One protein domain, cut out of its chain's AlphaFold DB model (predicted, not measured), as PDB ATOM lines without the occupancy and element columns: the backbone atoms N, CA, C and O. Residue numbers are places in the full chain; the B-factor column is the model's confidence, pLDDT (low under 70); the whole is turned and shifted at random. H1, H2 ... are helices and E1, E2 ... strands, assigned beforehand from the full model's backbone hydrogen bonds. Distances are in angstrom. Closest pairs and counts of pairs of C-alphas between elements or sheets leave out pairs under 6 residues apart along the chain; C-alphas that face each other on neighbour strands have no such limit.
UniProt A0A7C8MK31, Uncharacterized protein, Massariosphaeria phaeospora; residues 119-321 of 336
ATOM      1  N   THR A 119      -5.498  29.423 -50.413       85.44
ATOM      2  CA  THR A 119      -6.038  30.666 -50.965       85.44
ATOM      3  C   THR A 119      -5.491  31.910 -50.279       85.44
ATOM      4  O   THR A 119      -5.625  33.007 -50.811       85.44
ATOM      5  N   ARG A 120      -4.847  31.760 -49.121       88.88
ATOM      6  CA  ARG A 120      -4.406  32.869 -48.273       88.88
ATOM      7  C   ARG A 120      -3.177  33.576 -48.831       88.88
ATOM      8  O   ARG A 120      -2.113  32.993 -48.919       88.88
ATOM      9  N   ARG A 121      -3.277  34.872 -49.114       92.75
ATOM     10  CA  ARG A 121      -2.143  35.722 -49.516       92.75
ATOM     11  C   ARG A 121      -1.411  36.313 -48.319       92.75
ATOM     12  O   ARG A 121      -0.193  36.462 -48.354       92.75
ATOM     13  N   LEU A 122      -2.152  36.681 -47.277       92.88
ATOM     14  CA  LEU A 122      -1.616  37.379 -46.113       92.88
ATOM     15  C   LEU A 122      -2.080  36.754 -44.814       92.88
ATOM     16  O   LEU A 122      -3.215  36.306 -44.679       92.88
ATOM     17  N   SER A 123      -1.196  36.784 -43.826       91.25
ATOM     18  CA  SER A 123      -1.541  36.481 -42.446       91.25
ATOM     19  C   SER A 123      -0.947  37.534 -41.526       91.25
ATOM     20  O   SER A 123       0.249  37.834 -41.581       91.25
ATOM     21  N   PHE A 124      -1.806  38.078 -40.670       89.31
ATOM     22  CA  PHE A 124      -1.428  38.942 -39.565       89.31
ATOM     23  C   PHE A 124      -1.397  38.097 -38.298       89.31
ATOM     24  O   PHE A 124      -2.422  37.569 -37.875       89.31
ATOM     25  N   ASP A 125      -0.223  37.964 -37.699       81.88
ATOM     26  CA  ASP A 125      -0.015  37.160 -36.500       81.88
ATOM     27  C   ASP A 125       0.682  38.023 -35.460       81.88
ATOM     28  O   ASP A 125       1.908  38.089 -35.446       81.88
ATOM     29  N   GLY A 126      -0.115  38.752 -34.671       78.81
ATOM     30  CA  GLY A 126       0.298  39.599 -33.547       78.81
ATOM     31  C   GLY A 126       1.496  40.509 -33.826       78.81
ATOM     32  O   GLY A 126       1.353  41.697 -34.115       78.81
ATOM     33  N   ALA A 127       2.689  39.938 -33.708       77.69
ATOM     34  CA  ALA A 127       3.964  40.587 -33.921       77.69
ATOM     35  C   ALA A 127       4.586  40.325 -35.302       77.69
ATOM     36  O   ALA A 127       5.758  40.629 -35.446       77.69
ATOM     37  N   ALA A 128       3.912  39.777 -36.312       86.81
ATOM     38  CA  ALA A 128       4.487  39.561 -37.641       86.81
ATOM     39  C   ALA A 128       3.434  39.640 -38.756       86.81
ATOM     40  O   ALA A 128       2.288  39.227 -38.590       86.81
ATOM     41  N   ILE A 129       3.861  40.150 -39.913       92.38
ATOM     42  CA  ILE A 129       3.097  40.111 -41.160       92.38
ATOM     43  C   ILE A 129       3.762  39.080 -42.061       92.38
ATOM     44  O   ILE A 129       4.987  39.103 -42.218       92.38
ATOM     45  N   ARG A 130       2.958  38.184 -42.628       94.12
ATOM     46  CA  ARG A 130       3.421  37.129 -43.524       94.12
ATOM     47  C   ARG A 130       2.716  37.218 -44.848       94.12
ATOM     48  O   ARG A 130       1.502  37.415 -44.880       94.12
ATOM     49  N   ILE A 131       3.487  37.038 -45.906       96.31
ATOM     50  CA  ILE A 131       2.991  36.995 -47.275       96.31
ATOM     51  C   ILE A 131       3.244  35.593 -47.806       96.31
ATOM     52  O   ILE A 131       4.342  35.068 -47.635       96.31
ATOM     53  N   PHE A 132       2.234  35.004 -48.430       96.25
ATOM     54  CA  PHE A 132       2.283  33.676 -49.026       96.25
ATOM     55  C   PHE A 132       2.191  33.786 -50.548       96.25
ATOM     56  O   PHE A 132       1.415  34.581 -51.089       96.25
ATOM     57  N   GLY A 133       2.979  32.968 -51.231       95.56
ATOM     58  CA  GLY A 133       2.948  32.757 -52.670       95.56
ATOM     59  C   GLY A 133       2.841  31.266 -52.975       95.56
ATOM     60  O   GLY A 133       3.447  30.443 -52.286       95.56
ATOM     61  N   TYR A 134       2.074  30.921 -54.001       94.69
ATOM     62  CA  TYR A 134       1.782  29.546 -54.397       94.69
ATOM     63  C   TYR A 134       2.296  29.297 -55.814       94.69
ATOM     64  O   TYR A 134       1.540  29.422 -56.775       94.69
ATOM     65  N   PRO A 135       3.586  28.968 -55.973       94.81
ATOM     66  CA  PRO A 135       4.161  28.785 -57.294       94.81
ATOM     67  C   PRO A 135       3.536  27.581 -58.009       94.81
ATOM     68  O   PRO A 135       3.336  26.523 -57.411       94.81
ATOM     69  N   SER A 136       3.357  27.672 -59.327       92.88
ATOM     70  CA  SER A 136       2.997  26.539 -60.200       92.88
ATOM     71  C   SER A 136       4.043  25.415 -60.149       92.88
ATOM     72  O   SER A 136       3.788  24.239 -60.447       92.88
ATOM     73  N   LEU A 137       5.259  25.764 -59.719       92.75
ATOM     74  CA  LEU A 137       6.327  24.823 -59.439       92.75
ATOM     75  C   LEU A 137       6.065  23.960 -58.187       92.75
ATOM     76  O   LEU A 137       6.761  22.962 -57.999       92.75
ATOM     77  N   GLY A 138       5.013  24.234 -57.426       92.69
ATOM     78  CA  GLY A 138       4.624  23.476 -56.245       92.69
ATOM     79  C   GLY A 138       5.284  23.983 -54.965       92.69
ATOM     80  O   GLY A 138       6.324  24.647 -54.978       92.69
ATOM     81  N   GLY A 139       4.654  23.633 -53.849       93.81
ATOM     82  CA  GLY A 139       4.998  24.122 -52.522       93.81
ATOM     83  C   GLY A 139       4.483  25.521 -52.235       93.81
ATOM     84  O   GLY A 139       3.525  25.982 -52.855       93.81
ATOM     85  N   VAL A 140       5.088  26.168 -51.245       95.75
ATOM     86  CA  VAL A 140       4.677  27.495 -50.779       95.75
ATOM     87  C   VAL A 140       5.899  28.365 -50.528       95.75
ATOM     88  O   VAL A 140       6.889  27.927 -49.941       95.75
ATOM     89  N   ILE A 141       5.831  29.610 -50.984       97.31
ATOM     90  CA  ILE A 141       6.842  30.627 -50.722       97.31
ATOM     91  C   ILE A 141       6.300  31.556 -49.644       97.31
ATOM     92  O   ILE A 141       5.212  32.107 -49.788       97.31
ATOM     93  N   VAL A 142       7.046  31.731 -48.558       96.81
ATOM     94  CA  VAL A 142       6.625  32.543 -47.414       96.81
ATOM     95  C   VAL A 142       7.647  33.639 -47.158       96.81
ATOM     96  O   VAL A 142       8.830  33.371 -46.935       96.81
ATOM     97  N   LEU A 143       7.186  34.888 -47.196       97.00
ATOM     98  CA  LEU A 143       7.951  36.045 -46.747       97.00
ATOM     99  C   LEU A 143       7.511  36.395 -45.326       97.00
ATOM    100  O   LEU A 143       6.438  36.971 -45.121       97.00
ATOM    101  N   ASP A 144       8.341  36.035 -44.352       93.31
ATOM    102  CA  ASP A 144       8.119  36.367 -42.948       93.31
ATOM    103  C   ASP A 144       8.602  37.783 -42.612       93.31
ATOM    104  O   ASP A 144       9.552  38.305 -43.197       93.31
ATOM    105  N   HIS A 145       7.948  38.397 -41.624       92.75
ATOM    106  CA  HIS A 145       8.261  39.738 -41.119       92.75
ATOM    107  C   HIS A 145       8.267  40.836 -42.192       92.75
ATOM    108  O   HIS A 145       9.081  41.762 -42.127       92.75
ATOM    109  N   ALA A 146       7.328  40.767 -43.138       95.31
ATOM    110  CA  ALA A 146       7.206  41.754 -44.201       95.31
ATOM    111  C   ALA A 146       7.063  43.181 -43.643       95.31
ATOM    112  O   ALA A 146       6.295  43.448 -42.712       95.31
ATOM    113  N   SER A 147       7.828  44.100 -44.223       95.19
ATOM    114  CA  SER A 147       7.897  45.516 -43.859       95.19
ATOM    115  C   SER A 147       7.229  46.398 -44.916       95.19
ATOM    116  O   SER A 147       6.947  45.959 -46.027       95.19
ATOM    117  N   ILE A 148       6.992  47.671 -44.595       95.94
ATOM    118  CA  ILE A 148       6.404  48.650 -45.525       95.94
ATOM    119  C   ILE A 148       7.078  48.657 -46.915       95.94
ATOM    120  O   ILE A 148       6.347  48.596 -47.906       95.94
ATOM    121  N   PRO A 149       8.421  48.704 -47.042       97.19
ATOM    122  CA  PRO A 149       9.063  48.685 -48.353       97.19
ATOM    123  C   PRO A 149       8.854  47.368 -49.108       97.19
ATOM    124  O   PRO A 149       8.872  47.390 -50.334       97.19
ATOM    125  N   ASP A 150       8.618  46.247 -48.420       97.50
ATOM    126  CA  ASP A 150       8.324  44.965 -49.073       97.50
ATOM    127  C   ASP A 150       6.958  45.003 -49.763       97.50
ATOM    128  O   ASP A 150       6.833  44.573 -50.905       97.50
ATOM    129  N   PHE A 151       5.953  45.600 -49.112       96.62
ATOM    130  CA  PHE A 151       4.642  45.832 -49.726       96.62
ATOM    131  C   PHE A 151       4.750  46.729 -50.962       96.62
ATOM    132  O   PHE A 151       4.192  46.402 -52.004       96.62
ATOM    133  N   GLU A 152       5.498  47.834 -50.866       96.00
ATOM    134  CA  GLU A 152       5.707  48.738 -52.004       96.00
ATOM    135  C   GLU A 152       6.453  48.051 -53.156       96.00
ATOM    136  O   GLU A 152       6.097  48.250 -54.316       96.00
ATOM    137  N   PHE A 153       7.451  47.216 -52.848       96.88
ATOM    138  CA  PHE A 153       8.201  46.453 -53.846       96.88
ATOM    139  C   PHE A 153       7.329  45.414 -54.558       96.88
ATOM    140  O   PHE A 153       7.402  45.288 -55.776       96.88
ATOM    141  N   LEU A 154       6.472  44.715 -53.813       96.19
ATOM    142  CA  LEU A 154       5.536  43.730 -54.357       96.19
ATOM    143  C   LEU A 154       4.292  44.363 -55.007       96.19
ATOM    144  O   LEU A 154       3.451  43.642 -55.539       96.19
ATOM    145  N   GLY A 155       4.146  45.692 -54.958       94.94
ATOM    146  CA  GLY A 155       2.973  46.394 -55.485       94.94
ATOM    147  C   GLY A 155       1.680  46.114 -54.711       94.94
ATOM    148  O   GLY A 155       0.591  46.255 -55.267       94.94
ATOM    149  N   LEU A 156       1.780  45.711 -53.443       94.31
ATOM    150  CA  LEU A 156       0.638  45.430 -52.576       94.31
ATOM    151  C   LEU A 156       0.142  46.714 -51.898       94.31
ATOM    152  O   LEU A 156       0.937  47.526 -51.415       94.31
ATOM    153  N   ASP A 157      -1.180  46.886 -51.808       92.94
ATOM    154  CA  ASP A 157      -1.756  47.971 -51.012       92.94
ATOM    155  C   ASP A 157      -1.534  47.702 -49.518       92.94
ATOM    156  O   ASP A 157      -1.784  46.613 -49.017       92.94
ATOM    157  N   ARG A 158      -1.066  48.714 -48.791       90.81
ATOM    158  CA  ARG A 158      -0.805  48.640 -47.349       90.81
ATOM    159  C   ARG A 158      -2.075  48.782 -46.516       90.81
ATOM    160  O   ARG A 158      -2.091  48.340 -45.373       90.81
ATOM    161  N   LEU A 159      -3.092  49.467 -47.044       90.25
ATOM    162  CA  LEU A 159      -4.311  49.799 -46.300       90.25
ATOM    163  C   LEU A 159      -5.438  48.798 -46.549       90.25
ATOM    164  O   LEU A 159      -6.202  48.509 -45.631       90.25
ATOM    165  N   ALA A 160      -5.533  48.277 -47.768       87.12
ATOM    166  CA  ALA A 160      -6.476  47.234 -48.142       87.12
ATOM    167  C   ALA A 160      -5.755  46.145 -48.946       87.12
ATOM    168  O   ALA A 160      -5.997  45.992 -50.147       87.12
ATOM    169  N   PRO A 161      -4.818  45.417 -48.318       84.00
ATOM    170  CA  PRO A 161      -4.110  44.386 -49.035       84.00
ATOM    171  C   PRO A 161      -5.053  43.249 -49.447       84.00
ATOM    172  O   PRO A 161      -6.026  42.938 -48.761       84.00
ATOM    173  N   LEU A 162      -4.724  42.591 -50.556       84.62
ATOM    174  CA  LEU A 162      -5.440  41.398 -50.994       84.62
ATOM    175  C   LEU A 162      -5.169  40.258 -50.010       84.62
ATOM    176  O   LEU A 162      -4.034  39.802 -49.881       84.62
ATOM    177  N   GLU A 163      -6.208  39.810 -49.310       84.06
ATOM    178  CA  GLU A 163      -6.109  38.717 -48.334       84.06
ATOM    179  C   GLU A 163      -6.065  37.340 -48.998       84.06
ATOM    180  O   GLU A 163      -5.496  36.404 -48.434       84.06
ATOM    181  N   THR A 164      -6.614  37.222 -50.209       85.12
ATOM    182  CA  THR A 164      -6.682  35.978 -50.976       85.12
ATOM    183  C   THR A 164      -5.934  36.085 -52.301       85.12
ATOM    184  O   THR A 164      -5.784  37.175 -52.861       85.12
ATOM    185  N   ARG A 165      -5.463  34.948 -52.820       82.62
ATOM    186  CA  ARG A 165      -4.896  34.852 -54.169       82.62
ATOM    187  C   ARG A 165      -5.957  35.063 -55.258       82.62
ATOM    188  O   ARG A 165      -7.156  35.026 -54.973       82.62
ATOM    189  N   GLY A 166      -5.488  35.313 -56.484       73.56
ATOM    190  CA  GLY A 166      -6.327  35.307 -57.691       73.56
ATOM    191  C   GLY A 166      -6.952  33.930 -57.939       73.56
ATOM    192  O   GLY A 166      -6.654  32.982 -57.217       73.56
ATOM    193  N   GLY A 167      -7.851  33.815 -58.916       72.69
ATOM    194  CA  GLY A 167      -8.448  32.524 -59.255       72.69
ATOM    195  C   GLY A 167      -7.409  31.523 -59.773       72.69
ATOM    196  O   GLY A 167      -6.241  31.848 -59.958       72.69
ATOM    197  N   ASP A 168      -7.840  30.289 -60.030       68.62
ATOM    198  CA  ASP A 168      -6.976  29.235 -60.592       68.62
ATOM    199  C   ASP A 168      -6.951  29.261 -62.135       68.62
ATOM    200  O   ASP A 168      -6.708  28.241 -62.781       68.62
ATOM    201  N   ASP A 169      -7.243  30.412 -62.743       73.00
ATOM    202  CA  ASP A 169      -7.181  30.573 -64.194       73.00
ATOM    203  C   ASP A 169      -5.705  30.603 -64.664       73.00
ATOM    204  O   ASP A 169      -4.797  31.001 -63.927       73.00
ATOM    205  N   ASP A 170      -5.431  30.179 -65.906       71.19
ATOM    206  CA  ASP A 170      -4.055  30.102 -66.442       71.19
ATOM    207  C   ASP A 170      -3.328  31.465 -66.397       71.19
ATOM    208  O   ASP A 170      -2.134  31.536 -66.087       71.19
ATOM    209  N   ASP A 171      -4.057  32.557 -66.663       73.12
ATOM    210  CA  ASP A 171      -3.532  33.927 -66.595       73.12
ATOM    211  C   ASP A 171      -3.164  34.323 -65.152       73.12
ATOM    212  O   ASP A 171      -2.128  34.956 -64.921       73.12
ATOM    213  N   ASP A 172      -3.963  33.888 -64.175       83.12
ATOM    214  CA  ASP A 172      -3.714  34.126 -62.751       83.12
ATOM    215  C   ASP A 172      -2.520  33.298 -62.250       83.12
ATOM    216  O   ASP A 172      -1.730  33.775 -61.435       83.12
ATOM    217  N   THR A 173      -2.305  32.102 -62.809       88.50
ATOM    218  CA  THR A 173      -1.157  31.242 -62.473       88.50
ATOM    219  C   THR A 173       0.176  31.870 -62.896       88.50
ATOM    220  O   THR A 173       1.142  31.875 -62.133       88.50
ATOM    221  N   ALA A 174       0.249  32.441 -64.102       91.62
ATOM    222  CA  ALA A 174       1.464  33.116 -64.566       91.62
ATOM    223  C   ALA A 174       1.755  34.403 -63.770       91.62
ATOM    224  O   ALA A 174       2.919  34.715 -63.490       91.62
ATOM    225  N   ALA A 175       0.705  35.140 -63.393       92.25
ATOM    226  CA  ALA A 175       0.824  36.302 -62.518       92.25
ATOM    227  C   ALA A 175       1.315  35.904 -61.115       92.25
ATOM    228  O   ALA A 175       2.181  36.578 -60.551       92.25
ATOM    229  N   GLU A 176       0.828  34.781 -60.587       93.69
ATOM    230  CA  GLU A 176       1.249  34.225 -59.303       93.69
ATOM    231  C   GLU A 176       2.722  33.806 -59.297       93.69
ATOM    232  O   GLU A 176       3.459  34.127 -58.363       93.69
ATOM    233  N   ASP A 177       3.188  33.149 -60.357       95.12
ATOM    234  CA  ASP A 177       4.596  32.779 -60.507       95.12
ATOM    235  C   ASP A 177       5.503  34.015 -60.556       95.12
ATOM    236  O   ASP A 177       6.578  34.032 -59.952       95.12
ATOM    237  N   ALA A 178       5.075  35.075 -61.247       95.50
ATOM    238  CA  ALA A 178       5.800  36.342 -61.266       95.50
ATOM    239  C   ALA A 178       5.856  36.982 -59.869       95.50
ATOM    240  O   ALA A 178       6.921  37.427 -59.438       95.50
ATOM    241  N   PHE A 179       4.744  36.966 -59.134       95.56
ATOM    242  CA  PHE A 179       4.685  37.433 -57.751       95.56
ATOM    243  C   PHE A 179       5.621  36.630 -56.834       95.56
ATOM    244  O   PHE A 179       6.405  37.204 -56.075       95.56
ATOM    245  N   CYS A 180       5.621  35.303 -56.963       96.69
ATOM    246  CA  CYS A 180       6.491  34.403 -56.213       96.69
ATOM    247  C   CYS A 180       7.983  34.657 -56.485       96.69
ATOM    248  O   CYS A 180       8.793  34.645 -55.554       96.69
ATOM    249  N   LYS A 181       8.363  34.939 -57.740       97.00
ATOM    250  CA  LYS A 181       9.735  35.348 -58.095       97.00
ATOM    251  C   LYS A 181      10.146  36.620 -57.362       97.00
ATOM    252  O   LYS A 181      11.234  36.668 -56.791       97.00
ATOM    253  N   GLU A 182       9.282  37.631 -57.335       97.38
ATOM    254  CA  GLU A 182       9.564  38.885 -56.629       97.38
ATOM    255  C   GLU A 182       9.628  38.692 -55.103       97.38
ATOM    256  O   GLU A 182      10.495  39.275 -54.451       97.38
ATOM    257  N   MET A 183       8.822  37.796 -54.523       97.69
ATOM    258  CA  MET A 183       8.962  37.414 -53.111       97.69
ATOM    259  C   MET A 183      10.325  36.775 -52.811       97.69
ATOM    260  O   MET A 183      10.981  37.152 -51.838       97.69
ATOM    261  N   LEU A 184      10.794  35.842 -53.646       97.31
ATOM    262  CA  LEU A 184      12.122  35.234 -53.476       97.31
ATOM    263  C   LEU A 184      13.235  36.283 -53.566       97.31
ATOM    264  O   LEU A 184      14.200  36.215 -52.808       97.31
ATOM    265  N   ARG A 185      13.080  37.301 -54.423       96.94
ATOM    266  CA  ARG A 185      14.005  38.445 -54.516       96.94
ATOM    267  C   ARG A 185      14.054  39.305 -53.253       96.94
ATOM    268  O   ARG A 185      15.005  40.069 -53.098       96.94
ATOM    269  N   LEU A 186      13.070  39.195 -52.363       97.75
ATOM    270  CA  LEU A 186      13.063  39.844 -51.049       97.75
ATOM    271  C   LEU A 186      13.643  38.972 -49.926       97.75
ATOM    272  O   LEU A 186      13.783  39.461 -48.805       97.75
ATOM    273  N   GLY A 187      14.018  37.725 -50.228       97.06
ATOM    274  CA  GLY A 187      14.507  36.755 -49.247       97.06
ATOM    275  C   GLY A 187      13.423  35.835 -48.681       97.06
ATOM    276  O   GLY A 187      13.624  35.239 -47.626       97.06
ATOM    277  N   ALA A 188      12.276  35.702 -49.361       97.50
ATOM    278  CA  ALA A 188      11.263  34.721 -48.978       97.50
ATOM    279  C   ALA A 188      11.819  33.288 -49.003       97.50
ATOM    280  O   ALA A 188      12.711  32.956 -49.789       97.50
ATOM    281  N   ARG A 189      11.261  32.426 -48.151       96.38
ATOM    282  CA  ARG A 189      11.644  31.016 -48.029       96.38
ATOM    283  C   ARG A 189      10.703  30.128 -48.828       96.38
ATOM    284  O   ARG A 189       9.520  30.433 -48.922       96.38
ATOM    285  N   TRP A 190      11.218  29.035 -49.387       96.88
ATOM    286  CA  TRP A 190      10.425  28.064 -50.144       96.88
ATOM    287  C   TRP A 190      10.301  26.761 -49.354       96.88
ATOM    288  O   TRP A 190      11.306  26.114 -49.072       96.88
ATOM    289  N   TYR A 191       9.068  26.359 -49.059       95.50
ATOM    290  CA  TYR A 191       8.726  25.109 -48.381       95.50
ATOM    291  C   TYR A 191       8.033  24.129 -49.325       95.50
ATOM    292  O   TYR A 191       7.353  24.534 -50.270       95.50
ATOM    293  N   GLU A 192       8.204  22.834 -49.063       93.81
ATOM    294  CA  GLU A 192       7.580  21.767 -49.855       93.81
ATOM    295  C   GLU A 192       6.052  21.845 -49.840       93.81
ATOM    296  O   GLU A 192       5.421  21.636 -50.871       93.81
ATOM    297  N   ASP A 193       5.474  22.213 -48.699       92.88
ATOM    298  CA  ASP A 193       4.058  22.501 -48.535       92.88
ATOM    299  C   ASP A 193       3.823  23.411 -47.314       92.88
ATOM    300  O   ASP A 193       4.750  23.809 -46.596       92.88
ATOM    301  N   LEU A 194       2.559  23.782 -47.096       91.81
ATOM    302  CA  LEU A 194       2.163  24.644 -45.985       91.81
ATOM    303  C   LEU A 194       2.241  23.924 -44.626       91.81
ATOM    304  O   LEU A 194       2.490  24.578 -43.614       91.81
ATOM    305  N   ALA A 195       2.088  22.598 -44.587       91.50
ATOM    306  CA  ALA A 195       2.211  21.821 -43.356       91.50
ATOM    307  C   ALA A 195       3.658  21.831 -42.844       91.50
ATOM    308  O   ALA A 195       3.883  22.089 -41.665       91.50
ATOM    309  N   ARG A 196       4.641  21.669 -43.737       93.25
ATOM    310  CA  ARG A 196       6.074  21.796 -43.456       93.25
ATOM    311  C   ARG A 196       6.415  23.171 -42.900       93.25
ATOM    312  O   ARG A 196       7.139  23.269 -41.914       93.25
ATOM    313  N   TYR A 197       5.869  24.227 -43.501       92.50
ATOM    314  CA  TYR A 197       6.039  25.586 -42.993       92.50
ATOM    315  C   TYR A 197       5.553  25.717 -41.538       92.50
ATOM    316  O   TYR A 197       6.305  26.162 -40.670       92.50
ATOM    317  N   TRP A 198       4.315  25.299 -41.253       89.94
ATOM    318  CA  TRP A 198       3.743  25.391 -39.905       89.94
ATOM    319  C   TRP A 198       4.443  24.484 -38.897       89.94
ATOM    320  O   TRP A 198       4.631  24.890 -37.748       89.94
ATOM    321  N   PHE A 199       4.871  23.298 -39.324       90.12
ATOM    322  CA  PHE A 199       5.674  22.384 -38.523       90.12
ATOM    323  C   PHE A 199       6.969  23.059 -38.067       90.12
ATOM    324  O   PHE A 199       7.199  23.206 -36.869       90.12
ATOM    325  N   LEU A 200       7.766  23.580 -39.006       89.75
ATOM    326  CA  LEU A 200       9.033  24.245 -38.690       89.75
ATOM    327  C   LEU A 200       8.841  25.504 -37.842       89.75
ATOM    328  O   LEU A 200       9.621  25.768 -36.927       89.75
ATOM    329  N   LYS A 201       7.769  26.259 -38.089       87.50
ATOM    330  CA  LYS A 201       7.421  27.417 -37.264       87.50
ATOM    331  C   LYS A 201       7.076  27.022 -35.821       87.50
ATOM    332  O   LYS A 201       7.432  27.743 -34.892       87.50
ATOM    333  N   SER A 202       6.400  25.888 -35.632       85.44
ATOM    334  CA  SER A 202       6.028  25.369 -34.307       85.44
ATOM    335  C   SER A 202       7.240  24.864 -33.520       85.44
ATOM    336  O   SER A 202       7.265  24.971 -32.297       85.44
ATOM    337  N   VAL A 203       8.256  24.358 -34.226       85.31
ATOM    338  CA  VAL A 203       9.552  23.973 -33.649       85.31
ATOM    339  C   VAL A 203      10.364  25.199 -33.226       85.31
ATOM    340  O   VAL A 203      11.028  25.163 -32.199       85.31
ATOM    341  N   GLY A 204      10.331  26.288 -34.000       75.88
ATOM    342  CA  GLY A 204      11.154  27.476 -33.741       75.88
ATOM    343  C   GLY A 204      10.661  28.411 -32.630       75.88
ATOM    344  O   GLY A 204      11.189  29.511 -32.483       75.88
ATOM    345  N   GLY A 205       9.609  28.045 -31.890       69.31
ATOM    346  CA  GLY A 205       9.091  28.840 -30.767       69.31
ATOM    347  C   GLY A 205       8.463  30.195 -31.140       69.31
ATOM    348  O   GLY A 205       7.963  30.902 -30.266       69.31
ATOM    349  N   GLU A 206       8.401  30.561 -32.427       62.16
ATOM    350  CA  GLU A 206       7.817  31.831 -32.895       62.16
ATOM    351  C   GLU A 206       6.305  31.960 -32.603       62.16
ATOM    352  O   GLU A 206       5.740  33.046 -32.733       62.16
ATOM    353  N   GLY A 207       5.638  30.867 -32.214       55.53
ATOM    354  CA  GLY A 207       4.220  30.815 -31.840       55.53
ATOM    355  C   GLY A 207       3.916  31.047 -30.355       55.53
ATOM    356  O   GLY A 207       2.751  30.978 -29.972       55.53
ATOM    357  N   GLY A 208       4.923  31.315 -29.516       54.38
ATOM    358  CA  GLY A 208       4.748  31.587 -28.083       54.38
ATOM    359  C   GLY A 208       4.803  30.355 -27.172       54.38
ATOM    360  O   GLY A 208       5.055  30.516 -25.981       54.38
ATOM    361  N   GLU A 209       4.656  29.148 -27.719       58.75
ATOM    362  CA  GLU A 209       4.915  27.874 -27.040       58.75
ATOM    363  C   GLU A 209       5.568  26.928 -28.061       58.75
ATOM    364  O   GLU A 209       5.012  26.704 -29.140       58.75
ATOM    365  N   GLU A 210       6.771  26.422 -27.764       62.62
ATOM    366  CA  GLU A 210       7.346  25.320 -28.541       62.62
ATOM    367  C   GLU A 210       6.404  24.125 -28.420       62.62
ATOM    368  O   GLU A 210       5.987  23.742 -27.325       62.62
ATOM    369  N   SER A 211       6.018  23.552 -29.557       78.25
ATOM    370  CA  SER A 211       5.223  22.334 -29.526       78.25
ATOM    371  C   SER A 211       6.160  21.168 -29.239       78.25
ATOM    372  O   SER A 211       6.844  20.712 -30.157       78.25
ATOM    373  N   ASP A 212       6.156  20.671 -27.997       81.00
ATOM    374  CA  ASP A 212       6.909  19.472 -27.585       81.00
ATOM    375  C   ASP A 212       6.739  18.333 -28.606       81.00
ATOM    376  O   ASP A 212       7.703  17.682 -28.991       81.00
ATOM    377  N   VAL A 213       5.531  18.178 -29.159       84.88
ATOM    378  CA  VAL A 213       5.205  17.173 -30.184       84.88
ATOM    379  C   VAL A 213       6.027  17.343 -31.468       84.88
ATOM    380  O   VAL A 213       6.447  16.356 -32.066       84.88
ATOM    381  N   CYS A 214       6.247  18.576 -31.930       84.00
ATOM    382  CA  CYS A 214       7.009  18.823 -33.157       84.00
ATOM    383  C   CYS A 214       8.515  18.632 -32.937       84.00
ATOM    384  O   CYS A 214       9.214  18.159 -33.832       84.00
ATOM    385  N   VAL A 215       9.003  18.980 -31.743       84.69
ATOM    386  CA  VAL A 215      10.391  18.735 -31.332       84.69
ATOM    387  C   VAL A 215      10.653  17.233 -31.231       84.69
ATOM    388  O   VAL A 215      11.577  16.738 -31.871       84.69
ATOM    389  N   GLU A 216       9.793  16.496 -30.523       86.38
ATOM    390  CA  GLU A 216       9.858  15.033 -30.425       86.38
ATOM    391  C   GLU A 216       9.843  14.383 -31.817       86.38
ATOM    392  O   GLU A 216      10.642  13.492 -32.093       86.38
ATOM    393  N   ALA A 217       9.005  14.872 -32.740       87.44
ATOM    394  CA  ALA A 217       8.941  14.347 -34.102       87.44
ATOM    395  C   ALA A 217      10.269  14.477 -34.878       87.44
ATOM    396  O   ALA A 217      10.602  13.572 -35.656       87.44
ATOM    397  N   LEU A 218      11.025  15.564 -34.665       88.25
ATOM    398  CA  LEU A 218      12.375  15.741 -35.215       88.25
ATOM    399  C   LEU A 218      13.394  14.831 -34.520       88.25
ATOM    400  O   LEU A 218      14.182  14.180 -35.201       88.25
ATOM    401  N   GLU A 219      13.369  14.753 -33.187       87.38
ATOM    402  CA  GLU A 219      14.291  13.910 -32.412       87.38
ATOM    403  C   GLU A 219      14.118  12.414 -32.723       87.38
ATOM    404  O   GLU A 219      15.097  11.670 -32.815       87.38
ATOM    405  N   GLU A 220      12.878  11.971 -32.942       91.50
ATOM    406  CA  GLU A 220      12.547  10.608 -33.363       91.50
ATOM    407  C   GLU A 220      12.877  10.338 -34.844       91.50
ATOM    408  O   GLU A 220      12.854   9.184 -35.283       91.50
ATOM    409  N   GLY A 221      13.186  11.378 -35.627       89.12
ATOM    410  CA  GLY A 221      13.435  11.284 -37.068       89.12
ATOM    411  C   GLY A 221      12.192  10.919 -37.883       89.12
ATOM    412  O   GLY A 221      12.310  10.386 -38.988       89.12
ATOM    413  N   SER A 222      11.000  11.154 -37.327       90.19
ATOM    414  CA  SER A 222       9.724  10.938 -38.019       90.19
ATOM    415  C   SER A 222       9.447  12.014 -39.072       90.19
ATOM    416  O   SER A 222       8.819  11.728 -40.089       90.19
ATOM    417  N   GLU A 223       9.990  13.212 -38.857       89.94
ATOM    418  CA  GLU A 223      10.000  14.327 -39.798       89.94
ATOM    419  C   GLU A 223      11.448  14.652 -40.203       89.94
ATOM    420  O   GLU A 223      12.362  14.527 -39.381       89.94
ATOM    421  N   PRO A 224      11.705  15.053 -41.462       90.81
ATOM    422  CA  PRO A 224      13.059  15.339 -41.914       90.81
ATOM    423  C   PRO A 224      13.604  16.615 -41.266       90.81
ATOM    424  O   PRO A 224      12.877  17.596 -41.087       90.81
ATOM    425  N   GLU A 225      14.908  16.638 -40.991       89.75
ATOM    426  CA  GLU A 225      15.585  17.830 -40.472       89.75
ATOM    427  C   GLU A 225      15.378  19.051 -41.394       89.75
ATOM    428  O   GLU A 225      15.240  18.897 -42.615       89.75
ATOM    429  N   PRO A 226      15.350  20.278 -40.843       90.88
ATOM    430  CA  PRO A 226      15.258  21.498 -41.636       90.88
ATOM    431  C   PRO A 226      16.432  21.630 -42.612       90.88
ATOM    432  O   PRO A 226      17.604  21.591 -42.223       90.88
ATOM    433  N   GLY A 227      16.131  21.846 -43.892       91.06
ATOM    434  CA  GLY A 227      17.154  22.167 -44.881       91.06
ATOM    435  C   GLY A 227      17.815  23.514 -44.574       91.06
ATOM    436  O   GLY A 227      17.201  24.393 -43.973       91.06
ATOM    437  N   LEU A 228      19.055  23.726 -45.036       90.06
ATOM    438  CA  LEU A 228      19.766  24.994 -44.804       90.06
ATOM    439  C   LEU A 228      18.930  26.208 -45.246       90.06
ATOM    440  O   LEU A 228      18.743  27.131 -44.467       90.06
ATOM    441  N   GLY A 229      18.328  26.181 -46.437       91.56
ATOM    442  CA  GLY A 229      17.493  27.297 -46.896       91.56
ATOM    443  C   GLY A 229      16.257  27.561 -46.029       91.56
ATOM    444  O   GLY A 229      15.826  28.704 -45.923       91.56
ATOM    445  N   GLU A 230      15.693  26.531 -45.391       93.00
ATOM    446  CA  GLU A 230      14.543  26.683 -44.484       93.00
ATOM    447  C   GLU A 230      14.964  27.363 -43.169       93.00
ATOM    448  O   GLU A 230      14.169  28.087 -42.563       93.00
ATOM    449  N   ARG A 231      16.229  27.166 -42.766       90.00
ATOM    450  CA  ARG A 231      16.832  27.692 -41.533       90.00
ATOM    451  C   ARG A 231      17.248  29.139 -41.591       90.00
ATOM    452  O   ARG A 231      17.077  29.845 -40.603       90.00
ATOM    453  N   TYR A 232      17.780  29.600 -42.708       91.56
ATOM    454  CA  TYR A 232      18.289  30.961 -42.761       91.56
ATOM    455  C   TYR A 232      17.170  31.965 -43.044       91.56
ATOM    456  O   TYR A 232      16.456  31.876 -44.043       91.56
ATOM    457  N   TRP A 233      17.047  32.960 -42.168       93.62
ATOM    458  CA  TRP A 233      16.347  34.194 -42.481       93.62
ATOM    459  C   TRP A 233      17.233  35.037 -43.392       93.62
ATOM    460  O   TRP A 233      18.408  35.266 -43.096       93.62
ATOM    461  N   VAL A 234      16.659  35.522 -44.491       95.88
ATOM    462  CA  VAL A 234      17.347  36.401 -45.435       95.88
ATOM    463  C   VAL A 234      16.566  37.696 -45.580       95.88
ATOM    464  O   VAL A 234      15.418  37.704 -46.010       95.88
ATOM    465  N   GLY A 235      17.208  38.808 -45.237       96.81
ATOM    466  CA  GLY A 235      16.682  40.147 -45.454       96.81
ATOM    467  C   GLY A 235      17.331  40.781 -46.675       96.81
ATOM    468  O   GLY A 235      18.547  40.969 -46.691       96.81
ATOM    469  N   VAL A 236      16.528  41.160 -47.673       98.00
ATOM    470  CA  VAL A 236      17.017  41.844 -48.880       98.00
ATOM    471  C   VAL A 236      16.450  43.256 -48.995       98.00
ATOM    472  O   VAL A 236      15.271  43.491 -48.714       98.00
ATOM    473  N   ALA A 237      17.279  44.202 -49.436       98.25
ATOM    474  CA  ALA A 237      16.858  45.546 -49.813       98.25
ATOM    475  C   ALA A 237      17.455  45.969 -51.162       98.25
ATOM    476  O   ALA A 237      18.672  45.969 -51.334       98.25
ATOM    477  N   TRP A 238      16.595  46.361 -52.103       97.50
ATOM    478  CA  TRP A 238      16.983  46.746 -53.464       97.50
ATOM    479  C   TRP A 238      17.283  48.243 -53.562       97.50
ATOM    480  O   TRP A 238      16.432  49.078 -53.255       97.50
ATOM    481  N   LEU A 239      18.486  48.601 -54.012       96.75
ATOM    482  CA  LEU A 239      18.918  49.997 -54.090       96.75
ATOM    483  C   LEU A 239      18.419  50.657 -55.381       96.75
ATOM    484  O   LEU A 239      18.435  50.058 -56.458       96.75
ATOM    485  N   ARG A 240      18.055  51.945 -55.313       91.38
ATOM    486  CA  ARG A 240      17.574  52.706 -56.490       91.38
ATOM    487  C   ARG A 240      18.584  52.789 -57.641       91.38
ATOM    488  O   ARG A 240      18.187  52.949 -58.789       91.38
ATOM    489  N   GLY A 241      19.880  52.718 -57.333       88.50
ATOM    490  CA  GLY A 241      20.974  52.766 -58.310       88.50
ATOM    491  C   GLY A 241      21.327  51.416 -58.943       88.50
ATOM    492  O   GLY A 241      22.295  51.352 -59.697       88.50
ATOM    493  N   GLY A 242      20.573  50.358 -58.633       92.31
ATOM    494  CA  GLY A 242      20.970  48.977 -58.896       92.31
ATOM    495  C   GLY A 242      21.765  48.383 -57.732       92.31
ATOM    496  O   GLY A 242      22.240  49.104 -56.852       92.31
ATOM    497  N   GLY A 243      21.888  47.057 -57.724       95.75
ATOM    498  CA  GLY A 243      22.420  46.316 -56.585       95.75
ATOM    499  C   GLY A 243      21.399  46.081 -55.476       95.75
ATOM    500  O   GLY A 243      20.263  46.568 -55.500       95.75
ATOM    501  N   LEU A 244      21.824  45.296 -54.496       97.56
ATOM    502  CA  LEU A 244      21.033  44.910 -53.341       97.56
ATOM    503  C   LEU A 244      21.918  44.782 -52.102       97.56
ATOM    504  O   LEU A 244      23.107  44.501 -52.195       97.56
ATOM    505  N   VAL A 245      21.320  44.978 -50.935       98.31
ATOM    506  CA  VAL A 245      21.918  44.626 -49.647       98.31
ATOM    507  C   VAL A 245      21.259  43.353 -49.159       98.31
ATOM    508  O   VAL A 245      20.030  43.302 -49.097       98.31
ATOM    509  N   VAL A 246      22.065  42.363 -48.786       97.94
ATOM    510  CA  VAL A 246      21.588  41.085 -48.255       97.94
ATOM    511  C   VAL A 246      22.176  40.852 -46.874       97.94
ATOM    512  O   VAL A 246      23.391  40.913 -46.706       97.94
ATOM    513  N   ALA A 247      21.325  40.564 -45.896       96.69
ATOM    514  CA  ALA A 247      21.736  40.026 -44.606       96.69
ATOM    515  C   ALA A 247      21.161  38.620 -44.435       96.69
ATOM    516  O   ALA A 247      20.031  38.362 -44.844       96.69
ATOM    517  N   GLU A 248      21.933  37.731 -43.820       94.69
ATOM    518  CA  GLU A 248      21.571  36.331 -43.615       94.69
ATOM    519  C   GLU A 248      21.864  35.937 -42.170       94.69
ATOM    520  O   GLU A 248      22.955  36.203 -41.669       94.69
ATOM    521  N   TRP A 249      20.880  35.330 -41.514       91.88
ATOM    522  CA  TRP A 249      20.938  34.945 -40.105       91.88
ATOM    523  C   TRP A 249      20.298  33.575 -39.920       91.88
ATOM    524  O   TRP A 249      19.275  33.285 -40.537       91.88
ATOM    525  N   ASP A 250      20.892  32.725 -39.085       88.06
ATOM    526  CA  ASP A 250      20.288  31.435 -38.736       88.06
ATOM    527  C   ASP A 250      19.074  31.699 -37.831       88.06
ATOM    528  O   ASP A 250      19.169  32.453 -36.857       88.06
ATOM    529  N   THR A 251      17.914  31.141 -38.177       81.88
ATOM    530  CA  THR A 251      16.737  31.232 -37.304       81.88
ATOM    531  C   THR A 251      16.882  30.257 -36.146       81.88
ATOM    532  O   THR A 251      17.527  29.216 -36.269       81.88
ATOM    533  N   LEU A 252      16.277  30.596 -35.007       71.00
ATOM    534  CA  LEU A 252      16.142  29.699 -33.863       71.00
ATOM    535  C   LEU A 252      15.235  28.526 -34.251       71.00
ATOM    536  O   LEU A 252      14.053  28.521 -33.940       71.00
ATOM    537  N   MET A 253      15.768  27.539 -34.963       73.44
ATOM    538  CA  MET A 253      15.151  26.223 -35.036       73.44
ATOM    539  C   MET A 253      15.821  25.312 -34.017       73.44
ATOM    540  O   MET A 253      17.047  25.318 -33.863       73.44
ATOM    541  N   TRP A 254      14.994  24.553 -33.298       66.25
ATOM    542  CA  TRP A 254      15.434  23.608 -32.279       66.25
ATOM    543  C   TRP A 254      16.619  22.769 -32.790       66.25
ATOM    544  O   TRP A 254      16.605  22.274 -33.918       66.25
ATOM    545  N   GLY A 255      17.664  22.618 -31.963       65.06
ATOM    546  CA  GLY A 255      18.790  21.698 -32.229       65.06
ATOM    547  C   GLY A 255      19.820  22.208 -33.222       65.06
ATOM    548  O   GLY A 255      20.799  21.529 -33.543       65.06
ATOM    549  N   HIS A 256      19.614  23.425 -33.700       62.88
ATOM    550  CA  HIS A 256      20.307  23.974 -34.840       62.88
ATOM    551  C   HIS A 256      20.733  25.416 -34.547       62.88
ATOM    552  O   HIS A 256      20.323  26.357 -35.206       62.88
ATOM    553  N   GLY A 257      21.613  25.571 -33.556       55.06
ATOM    554  CA  GLY A 257      22.393  26.787 -33.328       55.06
ATOM    555  C   GLY A 257      23.881  26.453 -33.374       55.06
ATOM    556  O   GLY A 257      24.313  25.439 -32.814       55.06
ATOM    557  N   ARG A 258      24.686  27.273 -34.057       47.75
ATOM    558  CA  ARG A 258      26.150  27.175 -33.990       47.75
ATOM    559  C   ARG A 258      26.622  27.589 -32.592       47.75
ATOM    560  O   ARG A 258      26.997  28.719 -32.353       47.75
ATOM    561  N   GLY A 259      26.601  26.657 -31.646       49.19
ATOM    562  CA  GLY A 259      27.023  26.937 -30.276       49.19
ATOM    563  C   GLY A 259      26.031  27.822 -29.515       49.19
ATOM    564  O   GLY A 259      25.304  28.635 -30.071       49.19
ATOM    565  N   ARG A 260      25.986  27.650 -28.195       48.84
ATOM    566  CA  ARG A 260      25.075  28.381 -27.297       48.84
ATOM    567  C   ARG A 260      25.376  29.887 -27.176       48.84
ATOM    568  O   ARG A 260      24.649  30.573 -26.470       48.84
ATOM    569  N   ASP A 261      26.400  30.373 -27.878       52.66
ATOM    570  CA  ASP A 261      26.941  31.729 -27.755       52.66
ATOM    571  C   ASP A 261      26.893  32.537 -29.072       52.66
ATOM    572  O   ASP A 261      27.334  33.687 -29.077       52.66
ATOM    573  N   GLU A 262      26.402  31.976 -30.191       53.41
ATOM    574  CA  GLU A 262      26.320  32.715 -31.464       53.41
ATOM    575  C   GLU A 262      25.006  33.497 -31.613       53.41
ATOM    576  O   GLU A 262      23.926  33.075 -31.206       53.41
ATOM    577  N   GLU A 263      25.164  34.692 -32.178       59.12
ATOM    578  CA  GLU A 263      24.212  35.793 -32.273       59.12
ATOM    579  C   GLU A 263      22.959  35.358 -33.061       59.12
ATOM    580  O   GLU A 263      22.989  35.164 -34.275       59.12
ATOM    581  N   PHE A 264      21.850  35.146 -32.352       68.44
ATOM    582  CA  PHE A 264      20.548  34.859 -32.955       68.44
ATOM    583  C   PHE A 264      19.991  36.088 -33.664       68.44
ATOM    584  O   PHE A 264      20.390  37.212 -33.358       68.44
ATOM    585  N   LEU A 265      19.018  35.881 -34.561       74.12
ATOM    586  CA  LEU A 265      18.278  36.972 -35.190       74.12
ATOM    587  C   LEU A 265      17.723  37.918 -34.103       74.12
ATOM    588  O   LEU A 265      16.835  37.517 -33.345       74.12
ATOM    589  N   PRO A 266      18.228  39.161 -33.996       79.31
ATOM    590  CA  PRO A 266      17.845  40.050 -32.910       79.31
ATOM    591  C   PRO A 266      16.416  40.550 -33.140       79.31
ATOM    592  O   PRO A 266      16.168  41.420 -33.982       79.31
ATOM    593  N   VAL A 267      15.456  39.983 -32.404       79.62
ATOM    594  CA  VAL A 267      14.015  40.252 -32.559       79.62
ATOM    595  C   VAL A 267      13.704  41.743 -32.391       79.62
ATOM    596  O   VAL A 267      12.870  42.300 -33.109       79.62
ATOM    597  N   GLU A 268      14.419  42.433 -31.502       80.88
ATOM    598  CA  GLU A 268      14.294  43.877 -31.303       80.88
ATOM    599  C   GLU A 268      14.729  44.673 -32.543       80.88
ATOM    600  O   GLU A 268      14.135  45.702 -32.875       80.88
ATOM    601  N   GLU A 269      15.742  44.196 -33.266       87.69
ATOM    602  CA  GLU A 269      16.231  44.845 -34.481       87.69
ATOM    603  C   GLU A 269      15.319  44.548 -35.682       87.69
ATOM    604  O   GLU A 269      15.148  45.413 -36.546       87.69
ATOM    605  N   LEU A 270      14.633  43.393 -35.717       88.62
ATOM    606  CA  LEU A 270      13.588  43.121 -36.718       88.62
ATOM    607  C   LEU A 270      12.453  44.150 -36.651       88.62
ATOM    608  O   LEU A 270      11.927  44.573 -37.684       88.62
ATOM    609  N   ALA A 271      12.087  44.602 -35.447       89.38
ATOM    610  CA  ALA A 271      11.087  45.653 -35.291       89.38
ATOM    611  C   ALA A 271      11.519  46.963 -35.975       89.38
ATOM    612  O   ALA A 271      10.675  47.675 -36.519       89.38
ATOM    613  N   ARG A 272      12.827  47.262 -36.034       92.69
ATOM    614  CA  ARG A 272      13.343  48.442 -36.749       92.69
ATOM    615  C   ARG A 272      13.201  48.320 -38.261       92.69
ATOM    616  O   ARG A 272      12.903  49.322 -38.910       92.69
ATOM    617  N   LEU A 273      13.367  47.122 -38.827       93.50
ATOM    618  CA  LEU A 273      13.137  46.906 -40.262       93.50
ATOM    619  C   LEU A 273      11.697  47.252 -40.654       93.50
ATOM    620  O   LEU A 273      11.470  47.830 -41.711       93.50
ATOM    621  N   ARG A 274      10.725  47.001 -39.770       90.94
ATOM    622  CA  ARG A 274       9.311  47.341 -40.008       90.94
ATOM    623  C   ARG A 274       9.018  48.835 -39.984       90.94
ATOM    624  O   ARG A 274       8.020  49.258 -40.557       90.94
ATOM    625  N   LEU A 275       9.870  49.616 -39.324       93.81
ATOM    626  CA  LEU A 275       9.766  51.074 -39.283       93.81
ATOM    627  C   LEU A 275      10.369  51.745 -40.521       93.81
ATOM    628  O   LEU A 275      10.157  52.940 -40.714       93.81
ATOM    629  N   CYS A 276      11.122  51.009 -41.342       96.31
ATOM    630  CA  CYS A 276      11.657  51.541 -42.589       96.31
ATOM    631  C   CYS A 276      10.503  51.880 -43.532       96.31
ATOM    632  O   CYS A 276       9.578  51.085 -43.686       96.31
ATOM    633  N   VAL A 277      10.573  53.031 -44.200       96.62
ATOM    634  CA  VAL A 277       9.559  53.452 -45.182       96.62
ATOM    635  C   VAL A 277      10.034  53.310 -46.625       96.62
ATOM    636  O   VAL A 277       9.263  53.536 -47.547       96.62
ATOM    637  N   SER A 278      11.302  52.951 -46.843       97.25
ATOM    638  CA  SER A 278      11.875  52.760 -48.179       97.25
ATOM    639  C   SER A 278      12.944  51.667 -48.197       97.25
ATOM    640  O   SER A 278      13.536  51.344 -47.164       97.25
ATOM    641  N   MET A 279      13.237  51.127 -49.385       97.69
ATOM    642  CA  MET A 279      14.316  50.146 -49.553       97.69
ATOM    643  C   MET A 279      15.697  50.712 -49.200       97.69
ATOM    644  O   MET A 279      16.522  49.983 -48.664       97.69
ATOM    645  N   ASP A 280      15.952  52.005 -49.418       97.75
ATOM    646  CA  ASP A 280      17.234  52.622 -49.052       97.75
ATOM    647  C   ASP A 280      17.420  52.688 -47.521       97.75
ATOM    648  O   ASP A 280      18.529  52.505 -47.009       97.75
ATOM    649  N   GLU A 281      16.335  52.918 -46.771       97.62
ATOM    650  CA  GLU A 281      16.339  52.836 -45.304       97.62
ATOM    651  C   GLU A 281      16.506  51.396 -44.825       97.62
ATOM    652  O   GLU A 281      17.367  51.142 -43.982       97.62
ATOM    653  N   LYS A 282      15.766  50.449 -45.422       97.75
ATOM    654  CA  LYS A 282      15.915  49.014 -45.141       97.75
ATOM    655  C   LYS A 282      17.359  48.568 -45.373       97.75
ATOM    656  O   LYS A 282      17.964  47.961 -44.498       97.75
ATOM    657  N   ALA A 283      17.958  48.955 -46.499       98.06
ATOM    658  CA  ALA A 283      19.349  48.670 -46.845       98.06
ATOM    659  C   ALA A 283      20.350  49.260 -45.845       98.06
ATOM    660  O   ALA A 283      21.400  48.668 -45.594       98.06
ATOM    661  N   ARG A 284      20.070  50.445 -45.291       97.44
ATOM    662  CA  ARG A 284      20.902  51.047 -44.241       97.44
ATOM    663  C   ARG A 284      20.824  50.233 -42.951       97.44
ATOM    664  O   ARG A 284      21.865  49.896 -42.400       97.44
ATOM    665  N   VAL A 285      19.616  49.872 -42.515       96.94
ATOM    666  CA  VAL A 285      19.415  49.055 -41.309       96.94
ATOM    667  C   VAL A 285      20.067  47.682 -41.464       96.94
ATOM    668  O   VAL A 285      20.799  47.265 -40.573       96.94
ATOM    669  N   LEU A 286      19.884  47.012 -42.607       97.19
ATOM    670  CA  LEU A 286      20.520  45.720 -42.880       97.19
ATOM    671  C   LEU A 286      22.053  45.807 -42.794       97.19
ATOM    672  O   LEU A 286      22.667  44.971 -42.139       97.19
ATOM    673  N   ARG A 287      22.679  46.841 -43.373       96.88
ATOM    674  CA  ARG A 287      24.137  47.051 -43.276       96.88
ATOM    675  C   ARG A 287      24.607  47.313 -41.850       96.88
ATOM    676  O   ARG A 287      25.546  46.682 -41.384       96.88
ATOM    677  N   GLU A 288      23.971  48.262 -41.170       96.06
ATOM    678  CA  GLU A 288      24.449  48.762 -39.878       96.06
ATOM    679  C   GLU A 288      24.157  47.813 -38.711       96.06
ATOM    680  O   GLU A 288      24.874  47.849 -37.712       96.06
ATOM    681  N   ARG A 289      23.091  47.008 -38.802       94.50
ATOM    682  CA  ARG A 289      22.580  46.200 -37.680       94.50
ATOM    683  C   ARG A 289      22.651  44.702 -37.908       94.50
ATOM    684  O   ARG A 289      22.800  43.968 -36.945       94.50
ATOM    685  N   PHE A 290      22.569  44.265 -39.161       94.00
ATOM    686  CA  PHE A 290      22.510  42.846 -39.512       94.00
ATOM    687  C   PHE A 290      23.750  42.368 -40.277       94.00
ATOM    688  O   PHE A 290      23.737  41.266 -40.818       94.00
ATOM    689  N   GLY A 291      24.800  43.194 -40.371       95.06
ATOM    690  CA  GLY A 291      26.018  42.849 -41.109       95.06
ATOM    691  C   GLY A 291      25.789  42.653 -42.611       95.06
ATOM    692  O   GLY A 291      26.512  41.889 -43.248       95.06
ATOM    693  N   GLY A 292      24.766  43.304 -43.172       96.62
ATOM    694  CA  GLY A 292      24.363  43.124 -44.560       96.62
ATOM    695  C   GLY A 292      25.476  43.455 -45.555       96.62
ATOM    696  O   GLY A 292      26.163  44.472 -45.431       96.62
ATOM    697  N   VAL A 293      25.617  42.609 -46.572       97.44
ATOM    698  CA  VAL A 293      26.615  42.716 -47.639       97.44
ATOM    699  C   VAL A 293      25.976  43.341 -48.876       97.44
ATOM    700  O   VAL A 293      24.876  42.961 -49.279       97.44
ATOM    701  N   GLU A 294      26.662  44.309 -49.483       97.81
ATOM    702  CA  GLU A 294      26.255  44.891 -50.766       97.81
ATOM    703  C   GLU A 294      26.662  43.965 -51.917       97.81
ATOM    704  O   GLU A 294      27.830  43.597 -52.045       97.81
ATOM    705  N   LEU A 295      25.700  43.627 -52.770       97.69
ATOM    706  CA  LEU A 295      25.865  42.812 -53.969       97.69
ATOM    707  C   LEU A 295      25.419  43.614 -55.192       97.69
ATOM    708  O   LEU A 295      24.512  44.449 -55.112       97.69
ATOM    709  N   ARG A 296      26.030  43.357 -56.349       96.56
ATOM    710  CA  ARG A 296      25.637  44.000 -57.614       96.56
ATOM    711  C   ARG A 296      24.382  43.386 -58.208       96.56
ATOM    712  O   ARG A 296      23.558  44.097 -58.781       96.56
ATOM    713  N   ASP A 297      24.243  42.078 -58.061       95.25
ATOM    714  CA  ASP A 297      23.116  41.306 -58.553       95.25
ATOM    715  C   ASP A 297      22.929  40.026 -57.729       95.25
ATOM    716  O   ASP A 297      23.765  39.659 -56.902       95.25
ATOM    717  N   VAL A 298      21.795  39.358 -57.940       94.06
ATOM    718  CA  VAL A 298      21.431  38.124 -57.227       94.06
ATOM    719  C   VAL A 298      22.400  36.975 -57.535       94.06
ATOM    720  O   VAL A 298      22.580  36.103 -56.696       94.06
ATOM    721  N   GLY A 299      23.064  36.975 -58.690       93.06
ATOM    722  CA  GLY A 299      24.046  35.958 -59.056       93.06
ATOM    723  C   GLY A 299      25.347  36.024 -58.252       93.06
ATOM    724  O   GLY A 299      26.059  35.024 -58.192       93.06
ATOM    725  N   GLU A 300      25.654  37.152 -57.602       95.50
ATOM    726  CA  GLU A 300      26.778  37.255 -56.657       95.50
ATOM    727  C   GLU A 300      26.456  36.622 -55.289       95.50
ATOM    728  O   GLU A 300      27.368  36.351 -54.502       95.50
ATOM    729  N   TYR A 301      25.179  36.355 -54.991       95.12
ATOM    730  CA  TYR A 301      24.778  35.747 -53.727       95.12
ATOM    731  C   TYR A 301      25.197  34.273 -53.658       95.12
ATOM    732  O   TYR A 301      24.785  33.443 -54.464       95.12
ATOM    733  N   CYS A 302      26.004  33.954 -52.646       92.38
ATOM    734  CA  CYS A 302      26.517  32.607 -52.371       92.38
ATOM    735  C   CYS A 302      26.079  32.083 -50.990       92.38
ATOM    736  O   CYS A 302      26.749  31.221 -50.423       92.38
ATOM    737  N   GLY A 303      25.015  32.655 -50.419       92.81
ATOM    738  CA  GLY A 303      24.497  32.274 -49.105       92.81
ATOM    739  C   GLY A 303      23.570  31.056 -49.146       92.81
ATOM    740  O   GLY A 303      23.402  30.425 -50.191       92.81
ATOM    741  N   ASN A 304      22.986  30.701 -48.001       93.94
ATOM    742  CA  ASN A 304      22.209  29.465 -47.860       93.94
ATOM    743  C   ASN A 304      20.713  29.628 -48.147       93.94
ATOM    744  O   ASN A 304      20.012  28.623 -48.262       93.94
ATOM    745  N   GLY A 305      20.214  30.861 -48.230       92.81
ATOM    746  CA  GLY A 305      18.803  31.137 -48.470       92.81
ATOM    747  C   GLY A 305      18.345  30.837 -49.896       92.81
ATOM    748  O   GLY A 305      19.101  30.413 -50.768       92.81
ATOM    749  N   PHE A 306      17.065  31.104 -50.154       94.94
ATOM    750  CA  PHE A 306      16.412  30.794 -51.429       94.94
ATOM    751  C   PHE A 306      16.514  31.907 -52.485       94.94
ATOM    752  O   PHE A 306      15.751  31.925 -53.457       94.94
ATOM    753  N   LEU A 307      17.460  32.835 -52.337       92.44
ATOM    754  CA  LEU A 307      17.665  33.896 -53.318       92.44
ATOM    755  C   LEU A 307      18.169  33.276 -54.639       92.44
ATOM    756  O   LEU A 307      19.240  32.676 -54.681       92.44
ATOM    757  N   GLY A 308      17.369  33.360 -55.709       88.25
ATOM    758  CA  GLY A 308      17.649  32.681 -56.990       88.25
ATOM    759  C   GLY A 308      17.291  31.185 -57.020       88.25
ATOM    760  O   GLY A 308      17.766  30.429 -57.871       88.25
ATOM    761  N   ALA A 309      16.463  30.709 -56.082       93.06
ATOM    762  CA  ALA A 309      16.019  29.314 -56.063       93.06
ATOM    763  C   ALA A 309      15.084  28.957 -57.231       93.06
ATOM    764  O   ALA A 309      14.987  27.782 -57.596       93.06
ATOM    765  N   TRP A 310      14.424  29.948 -57.836       94.06
ATOM    766  CA  TRP A 310      13.464  29.728 -58.916       94.06
ATOM    767  C   TRP A 310      14.098  29.040 -60.127       94.06
ATOM    768  O   TRP A 310      13.665  27.966 -60.544       94.06
ATOM    769  N   GLU A 311      15.190  29.599 -60.643       92.06
ATOM    770  CA  GLU A 311      15.900  29.096 -61.822       92.06
ATOM    771  C   GLU A 311      16.517  27.714 -61.567       92.06
ATOM    772  O   GLU A 311      16.772  26.928 -62.484       92.06
ATOM    773  N   LYS A 312      16.811  27.394 -60.302       89.56
ATOM    774  CA  LYS A 312      17.240  26.051 -59.910       89.56
ATOM    775  C   LYS A 312      16.076  25.060 -60.014       89.56
ATOM    776  O   LYS A 312      16.259  24.010 -60.628       89.56
ATOM    777  N   ARG A 313      14.898  25.407 -59.484       91.12
ATOM    778  CA  ARG A 313      13.694  24.560 -59.526       91.12
ATOM    779  C   ARG A 313      13.177  24.327 -60.942       91.12
ATOM    780  O   ARG A 313      12.837  23.195 -61.270       91.12
ATOM    781  N   GLU A 314      13.182  25.345 -61.803       90.56
ATOM    782  CA  GLU A 314      12.804  25.179 -63.218       90.56
ATOM    783  C   GLU A 314      13.684  24.133 -63.912       90.56
ATOM    784  O   GLU A 314      13.173  23.181 -64.506       90.56
ATOM    785  N   ARG A 315      15.009  24.232 -63.746       91.44
ATOM    786  CA  ARG A 315      15.961  23.263 -64.316       91.44
ATOM    787  C   ARG A 315      15.792  21.853 -63.754       91.44
ATOM    788  O   ARG A 315      16.073  20.882 -64.455       91.44
ATOM    789  N   GLU A 316      15.408  21.717 -62.488       90.88
ATOM    790  CA  GLU A 316      15.107  20.414 -61.879       90.88
ATOM    791  C   GLU A 316      13.859  19.792 -62.515       90.88
ATOM    792  O   GLU A 316      13.932  18.659 -62.994       90.88
ATOM    793  N   LYS A 317      12.768  20.559 -62.642       89.62
ATOM    794  CA  LYS A 317      11.532  20.095 -63.288       89.62
ATOM    795  C   LYS A 317      11.719  19.730 -64.757       89.62
ATOM    796  O   LYS A 317      11.129  18.762 -65.230       89.62
ATOM    797  N   GLU A 318      12.516  20.491 -65.501       91.62
ATOM    798  CA  GLU A 318      12.827  20.166 -66.897       91.62
ATOM    799  C   GLU A 318      13.537  18.813 -67.008       91.62
ATOM    800  O   GLU A 318      13.124  17.963 -67.798       91.62
ATOM    801  N   LYS A 319      14.533  18.564 -66.150       92.94
ATOM    802  CA  LYS A 319      15.248  17.279 -66.097       92.94
ATOM    803  C   LYS A 319      14.346  16.119 -65.682       92.94
ATOM    804  O   LYS A 319      14.559  14.997 -66.137       92.94
ATOM    805  N   GLU A 320      13.376  16.346 -64.801       92.00
ATOM    806  CA  GLU A 320      12.383  15.332 -64.421       92.00
ATOM    807  C   GLU A 320      11.481  14.973 -65.603       92.00
ATOM    808  O   GLU A 320      11.382  13.796 -65.953       92.00
ATOM    809  N   LYS A 321      10.942  15.977 -66.304       92.81
ATOM    810  CA  LYS A 321      10.140  15.775 -67.521       92.81
ATOM    811  C   LYS A 321      10.921  15.059 -68.626       92.81
ATOM    812  O   LYS A 321      10.349  14.269 -69.376       92.81
TER     813      LYS A 321
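Overview. This is residues 119 to 321 of the 336 residues of an uncharacterized protein of Massariosphaeria phaeospora (UniProt A0A7C8MK31). Two small antiparallel sheets meet near E4 and E5. The first, a twisted sheet of E1 to E4, has H2 on one face and H3 on the other, in three layers, while the second, E5 to E7, has H7 packed on one face, with H6 and H7 side by side as a helical hairpin; H4 lies beyond H3 at the rim, and H8 runs outward from H2. The printed part has 203 residues with eight named helices and seven named strands, in the order E1 E2 E3 H1 H2 E4 H3 H4 H5 E5 E6 H6 H7 E7 H8, and its class is mixed, helices and strands. The sheets run E1 - E2 - E3 - E4 and E5 - E6 - E7. The whole is compact and rounded, with a radius of gyration of the C-alphas of 16.9 A and spans of 45 by 44 by 36 A.

Along the chain. Begin with the larger sheet and find C-alpha 122 at (-1.616, 37.379, -46.113), where E1, residues 122 to 125, begins. E2 is residues 128 to 133, 16.6 A long, E3 residues 140 to 143 and E4 residues 189 to 191. Before E4 come H1, residues 148 to 153, and H2, residues 170 to 185; start at C-alpha 170 at (-4.055, 30.102, -66.442) and H2 takes you 23.2 A. After E4 look for H3, residues 194 to 203, 14.4 A, H4, residues 212 to 219, and H5, residues 228 to 231. The second sheet holds E5, residues 232 to 238, 19.1 A, E6, residues 244 to 250, 19.9 A, and E7, residues 293 to 295. H6, residues 267 to 275, measures 13.4 A, and H7, residues 279 to 290, 14.9 A. H8, residues 309 to 321, runs 18.7 A to C-alpha 321 at (10.140, 15.775, -67.521).

Arrangement. In the first sheet, E1, E2 and E3 form a meander, each strand the antiparallel neighbour of the one before. Look for N 123 and O 130 at 3.0 A between E1 and E2, N 133 and O 141 at 2.8 A between E2 and E3, and N 142 and O 189 at 2.8 A between E3 and E4. This sheet is only just strongly twisted, with C-alphas up to 4.1 A off its best plane. H2 is on it at a height of 9.2 A, closest at the C-alphas of Gly 133 and Cys 180, 5.3 A. H3, on the opposite face, stands up from the sheet over E4, at a height of 10.6 A. H3 touches H4, about perpendicular at 81 degrees, with the C-alphas of Val 203 and Cys 214 closest at 5.8 A. H5 only grazes both sheets. In the second sheet, find N 235 and O 247 at 2.9 A between E5 and E6, and N 246 and O 293 at 2.9 A between E6 and E7. H7 is on this sheet at a height of 7.8 A, over E5 and E6, with the C-alphas of Ala 237 and Ala 283 5.0 A apart, the closest of E5 and H7. H2 stands up from its opposite face. H6 and H7 form a helical hairpin and touch at a shallow tilt of 16 degrees, opposite ways, closest at the C-alphas of Leu 273 and Lys 282, 6.0 A. H1 only grazes the second sheet and only just touches H7, with 3 pairs of C-alphas within 8 A, the closest Pro 149 and Met 279 at 5.6 A. H8 only just touches H2, with 3 pairs within 8 A, the closest Lys 181 and Trp 310 at 6.8 A. Every O i to N i+4 pair is within hydrogen-bond range in H1, H2, H3, H4, H7 and H8, and 3 of 5 in H6; H5 is too short for such a pair.

Size, cuts and confidence. The two C-alphas farthest apart are those of Asp 169 and Asp 261, at 49.9 A. The printed part has no cut. The long links join H1 to H2, E6 to H6 and E7 to H8. The mean pLDDT of the printed part is 88.5; look for values under 70 at residue 168, residues 205 to 210 and residues 254 to 264.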